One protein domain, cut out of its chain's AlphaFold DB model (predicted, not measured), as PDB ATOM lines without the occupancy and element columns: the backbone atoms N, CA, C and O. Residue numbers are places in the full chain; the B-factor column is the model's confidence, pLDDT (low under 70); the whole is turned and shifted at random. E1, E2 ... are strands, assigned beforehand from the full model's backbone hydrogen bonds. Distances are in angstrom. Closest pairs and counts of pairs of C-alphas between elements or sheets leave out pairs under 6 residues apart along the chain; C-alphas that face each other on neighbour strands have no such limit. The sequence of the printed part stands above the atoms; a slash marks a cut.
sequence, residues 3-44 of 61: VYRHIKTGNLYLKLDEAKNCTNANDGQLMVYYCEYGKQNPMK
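What this domain is: This is residues 3 to 44 of the 61 residues of an uncharacterized protein of Leptospira vanthielii serovar Holland str. Waz Holland = ATCC 700522 (UniProt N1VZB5). A long, strongly twisted hairpin of E2 and E3 makes the length of this domain, with the short strand E1 added beside the beginning of E2. The loop of residues 21 to 29 closes the hairpin at one end, and after E3 the last residues fold back at the other. The printed part has 42 residues and three named strands, E1, E2, E3 along the chain, with no named helix; under half of the residues are in named elements. The sheet has the order E1, E2, E3, antiparallel throughout, and the class is all strand. The whole is loose, with a radius of gyration of the C-alphas of 12.5 A and spans of 34 by 24 by 13 A.

Where its parts are: E2, residues 12 to 20, is 23.1 A long, from C-alpha 12 at (41.366, 29.458, -10.309), and bends by 61 degrees at residue 16. E3, residues 30 to 36, is 20.1 A long and ends at (41.704, 34.834, -13.762). E1, residues 3 to 6, measures 10.1 A.

How they stand to each other: E2 and E3 form an antiparallel hairpin at 150 degrees, with N 14 and O 35 at 2.8 A, within hydrogen-bond range. E1 and E2 are a hairpin too, with N 4 and O 13 at 2.8 A. Together they make a meander, each strand the antiparallel neighbour of the one before.

The domain as a whole: The C-alphas of Asn 24 and Gly 38, the two farthest apart, are 34.8 A apart. The printed part has no cut, neither link is long, and no printed residue is under 70 in pLDDT.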
ATOM      1  N   VAL A   3      47.620  31.780  -5.336       97.75
ATOM      2  CA  VAL A   3      46.500  31.358  -6.180       97.75
ATOM      3  C   VAL A   3      45.366  30.887  -5.286       97.75
ATOM      4  O   VAL A   3      45.579  30.192  -4.298       97.75
ATOM      5  N   TYR A   4      44.156  31.279  -5.646       98.38
ATOM      6  CA  TYR A   4      42.930  30.928  -4.959       98.38
ATOM      7  C   TYR A   4      42.019  30.128  -5.882       98.38
ATOM      8  O   TYR A   4      41.931  30.404  -7.080       98.38
ATOM      9  N   ARG A   5      41.292  29.171  -5.314       98.38
ATOM     10  CA  ARG A   5      40.220  28.438  -5.984       98.38
ATOM     11  C   ARG A   5      38.875  28.904  -5.448       98.38
ATOM     12  O   ARG A   5      38.669  28.941  -4.240       98.38
ATOM     13  N   HIS A   6      37.946  29.248  -6.335       98.38
ATOM     14  CA  HIS A   6      36.576  29.563  -5.939       98.38
ATOM     15  C   HIS A   6      35.831  28.280  -5.553       98.38
ATOM     16  O   HIS A   6      35.695  27.376  -6.379       98.38
ATOM     17  N   ILE A   7      35.298  28.223  -4.333       98.38
ATOM     18  CA  ILE A   7      34.753  26.998  -3.720       98.38
ATOM     19  C   ILE A   7      33.582  26.429  -4.531       98.38
ATOM     20  O   ILE A   7      33.488  25.224  -4.735       98.38
ATOM     21  N   LYS A   8      32.689  27.289  -5.043       98.00
ATOM     22  CA  LYS A   8      31.482  26.837  -5.759       98.00
ATOM     23  C   LYS A   8      31.764  26.358  -7.184       98.00
ATOM     24  O   LYS A   8      31.077  25.465  -7.665       98.00
ATOM     25  N   THR A   9      32.687  27.003  -7.897       97.75
ATOM     26  CA  THR A   9      32.871  26.765  -9.345       97.75
ATOM     27  C   THR A   9      34.155  26.021  -9.684       97.75
ATOM     28  O   THR A   9      34.294  25.566 -10.811       97.75
ATOM     29  N   GLY A  10      35.107  25.926  -8.754       97.88
ATOM     30  CA  GLY A  10      36.422  25.331  -8.993       97.88
ATOM     31  C   GLY A  10      37.382  26.201  -9.815       97.88
ATOM     32  O   GLY A  10      38.531  25.812 -10.003       97.88
ATOM     33  N   ASN A  11      36.953  27.380 -10.278       97.94
ATOM     34  CA  ASN A  11      37.794  28.280 -11.073       97.94
ATOM     35  C   ASN A  11      38.978  28.813 -10.253       97.94
ATOM     36  O   ASN A  11      38.826  29.134  -9.071       97.94
ATOM     37  N   LEU A  12      40.130  28.960 -10.910       98.00
ATOM     38  CA  LEU A  12      41.366  29.458 -10.309       98.00
ATOM     39  C   LEU A  12      41.588  30.940 -10.601       98.00
ATOM     40  O   LEU A  12      41.361  31.423 -11.715       98.00
ATOM     41  N   TYR A  13      42.099  31.642  -9.597       98.38
ATOM     42  CA  TYR A  13      42.336  33.073  -9.633       98.38
ATOM     43  C   TYR A  13      43.655  33.431  -8.961       98.38
ATOM     44  O   TYR A  13      44.018  32.873  -7.932       98.38
ATOM     45  N   LEU A  14      44.365  34.395  -9.530       97.88
ATOM     46  CA  LEU A  14      45.596  34.936  -8.976       97.88
ATOM     47  C   LEU A  14      45.287  36.162  -8.120       97.88
ATOM     48  O   LEU A  14      44.727  37.130  -8.635       97.88
ATOM     49  N   LYS A  15      45.717  36.164  -6.854       98.00
ATOM     50  CA  LYS A  15      45.741  37.394  -6.056       98.00
ATOM     51  C   LYS A  15      46.836  38.313  -6.590       98.00
ATOM     52  O   LYS A  15      47.993  37.902  -6.687       98.00
ATOM     53  N   LEU A  16      46.460  39.545  -6.916       97.75
ATOM     54  CA  LEU A  16      47.369  40.573  -7.410       97.75
ATOM     55  C   LEU A  16      47.803  41.504  -6.279       97.75
ATOM     56  O   LEU A  16      48.998  41.726  -6.120       97.75
ATOM     57  N   ASP A  17      46.850  42.013  -5.495       98.00
ATOM     58  CA  ASP A  17      47.122  42.914  -4.370       98.00
ATOM     59  C   ASP A  17      45.917  43.002  -3.410       98.00
ATOM     60  O   ASP A  17      44.890  42.341  -3.601       98.00
ATOM     61  N   GLU A  18      46.034  43.830  -2.380       97.69
ATOM     62  CA  GLU A  18      44.924  44.326  -1.569       97.69
ATOM     63  C   GLU A  18      44.699  45.818  -1.832       97.69
ATOM     64  O   GLU A  18      45.615  46.565  -2.162       97.69
ATOM     65  N   ALA A  19      43.456  46.260  -1.695       97.00
ATOM     66  CA  ALA A  19      43.069  47.647  -1.900       97.00
ATOM     67  C   ALA A  19      42.121  48.104  -0.791       97.00
ATOM     68  O   ALA A  19      41.537  47.295  -0.072       97.00
ATOM     69  N   LYS A  20      41.946  49.418  -0.668       97.44
ATOM     70  CA  LYS A  20      40.951  50.025   0.214       97.44
ATOM     71  C   LYS A  20      39.839  50.622  -0.641       97.44
ATOM     72  O   LYS A  20      40.119  51.319  -1.614       97.44
ATOM     73  N   ASN A  21      38.589  50.346  -0.294       96.44
ATOM     74  CA  ASN A  21      37.456  51.031  -0.899       96.44
ATOM     75  C   ASN A  21      37.423  52.486  -0.404       96.44
ATOM     76  O   ASN A  21      37.456  52.715   0.802       96.44
ATOM     77  N   CYS A  22      37.361  53.440  -1.336       94.69
ATOM     78  CA  CYS A  22      37.320  54.883  -1.059       94.69
ATOM     79  C   CYS A  22      35.946  55.505  -1.380       94.69
ATOM     80  O   CYS A  22      35.827  56.717  -1.542       94.69
ATOM     81  N   THR A  23      34.906  54.685  -1.554       92.69
ATOM     82  CA  THR A  23      33.537  55.164  -1.798       92.69
ATOM     83  C   THR A  23      32.911  55.589  -0.477       92.69
ATOM     84  O   THR A  23      32.870  54.771   0.428       92.69
ATOM     85  N   ASN A  24      32.324  56.786  -0.373       92.94
ATOM     86  CA  ASN A  24      31.747  57.311   0.881       92.94
ATOM     87  C   ASN A  24      30.883  56.310   1.682       92.94
ATOM     88  O   ASN A  24      30.963  56.277   2.902       92.94
ATOM     89  N   ALA A  25      30.061  55.491   1.014       92.19
ATOM     90  CA  ALA A  25      29.177  54.518   1.670       92.19
ATOM     91  C   ALA A  25      29.902  53.280   2.238       92.19
ATOM     92  O   ALA A  25      29.356  52.587   3.088       92.19
ATOM     93  N   ASN A  26      31.103  52.990   1.745       90.94
ATOM     94  CA  ASN A  26      31.876  51.780   2.021       90.94
ATOM     95  C   ASN A  26      33.353  52.109   2.316       90.94
ATOM     96  O   ASN A  26      34.227  51.256   2.145       90.94
ATOM     97  N   ASP A  27      33.643  53.356   2.702       93.12
ATOM     98  CA  ASP A  27      35.007  53.809   2.949       93.12
ATOM     99  C   ASP A  27      35.602  52.995   4.095       93.12
ATOM    100  O   ASP A  27      34.942  52.722   5.098       93.12
ATOM    101  N   GLY A  28      36.845  52.556   3.930       93.25
ATOM    102  CA  GLY A  28      37.476  51.685   4.920       93.25
ATOM    103  C   GLY A  28      37.455  50.203   4.589       93.25
ATOM    104  O   GLY A  28      38.306  49.490   5.117       93.25
ATOM    105  N   GLN A  29      36.553  49.732   3.722       97.06
ATOM    106  CA  GLN A  29      36.478  48.303   3.414       97.06
ATOM    107  C   GLN A  29      37.770  47.811   2.757       97.06
ATOM    108  O   GLN A  29      38.261  48.399   1.789       97.06
ATOM    109  N   LEU A  30      38.315  46.720   3.297       98.00
ATOM    110  CA  LEU A  30      39.467  46.036   2.727       98.00
ATOM    111  C   LEU A  30      39.001  45.180   1.557       98.00
ATOM    112  O   LEU A  30      38.044  44.419   1.668       98.00
ATOM    113  N   MET A  31      39.703  45.288   0.442       98.25
ATOM    114  CA  MET A  31      39.366  44.622  -0.802       98.25
ATOM    115  C   MET A  31      40.532  43.749  -1.254       98.25
ATOM    116  O   MET A  31      41.698  44.100  -1.078       98.25
ATOM    117  N   VAL A  32      40.225  42.631  -1.897       98.44
ATOM    118  CA  VAL A  32      41.191  41.801  -2.616       98.44
ATOM    119  C   VAL A  32      41.085  42.127  -4.098       98.44
ATOM    120  O   VAL A  32      40.000  42.056  -4.678       98.44
ATOM    121  N   TYR A  33      42.217  42.463  -4.712       98.44
ATOM    122  CA  TYR A  33      42.349  42.654  -6.150       98.44
ATOM    123  C   TYR A  33      42.963  41.401  -6.776       98.44
ATOM    124  O   TYR A  33      44.039  40.948  -6.373       98.44
ATOM    125  N   TYR A  34      42.266  40.801  -7.739       98.38
ATOM    126  CA  TYR A  34      42.622  39.495  -8.294       98.38
ATOM    127  C   TYR A  34      42.217  39.367  -9.767       98.38
ATOM    128  O   TYR A  34      41.435  40.164 -10.283       98.38
ATOM    129  N   CYS A  35      42.745  38.368 -10.471       98.31
ATOM    130  CA  CYS A  35      42.383  38.089 -11.863       98.31
ATOM    131  C   CYS A  35      42.265  36.590 -12.139       98.31
ATOM    132  O   CYS A  35      42.651  35.761 -11.317       98.31
ATOM    133  N   GLU A  36      41.738  36.230 -13.307       97.88
ATOM    134  CA  GLU A  36      41.704  34.834 -13.762       97.88
ATOM    135  C   GLU A  36      43.127  34.264 -13.875       97.88
ATOM    136  O   GLU A  36      44.032  34.925 -14.396       97.88
ATOM    137  N   TYR A  37      43.339  33.039 -13.389       97.19
ATOM    138  CA  TYR A  37      44.641  32.374 -13.454       97.19
ATOM    139  C   TYR A  37      44.874  31.726 -14.829       97.19
ATOM    140  O   TYR A  37      43.981  31.086 -15.381       97.19
ATOM    141  N   GLY A  38      46.086  31.869 -15.382       94.75
ATOM    142  CA  GLY A  38      46.524  31.160 -16.596       94.75
ATOM    143  C   GLY A  38      45.968  31.676 -17.931       94.75
ATOM    144  O   GLY A  38      46.177  31.030 -18.955       94.75
ATOM    145  N   LYS A  39      45.277  32.822 -17.956       95.44
ATOM    146  CA  LYS A  39      44.750  33.425 -19.193       95.44
ATOM    147  C   LYS A  39      45.633  34.561 -19.702       95.44
ATOM    148  O   LYS A  39      46.170  35.339 -18.916       95.44
ATOM    149  N   GLN A  40      45.729  34.696 -21.025       95.00
ATOM    150  CA  GLN A  40      46.306  35.882 -21.659       95.00
ATOM    151  C   GLN A  40      45.283  37.025 -21.602       95.00
ATOM    152  O   GLN A  40      44.140  36.840 -22.007       95.00
ATOM    153  N   ASN A  41      45.693  38.194 -21.099       94.88
ATOM    154  CA  ASN A  41      44.819  39.355 -20.854       94.88
ATOM    155  C   ASN A  41      43.607  39.033 -19.950       94.88
ATOM    156  O   ASN A  41      42.462  39.213 -20.369       94.88
ATOM    157  N   PRO A  42      43.835  38.547 -18.713       97.19
ATOM    158  CA  PRO A  42      42.755  38.111 -17.839       97.19
ATOM    159  C   PRO A  42      41.894  39.291 -17.384       97.19
ATOM    160  O   PRO A  42      42.400  40.397 -17.146       97.19
ATOM    161  N   MET A  43      40.601  39.031 -17.184       97.25
ATOM    162  CA  MET A  43      39.732  39.999 -16.528       97.25
ATOM    163  C   MET A  43      40.170  40.180 -15.070       97.25
ATOM    164  O   MET A  43      40.538  39.218 -14.386       97.25
ATOM    165  N   LYS A  44      40.145  41.429 -14.605       98.06
ATOM    166  CA  LYS A  44      40.463  41.796 -13.225       98.06
ATOM    167  C   LYS A  44      39.189  42.029 -12.437       98.06
ATOM    168  O   LYS A  44      38.216  42.573 -12.954       98.06
TER     169      LYS A  44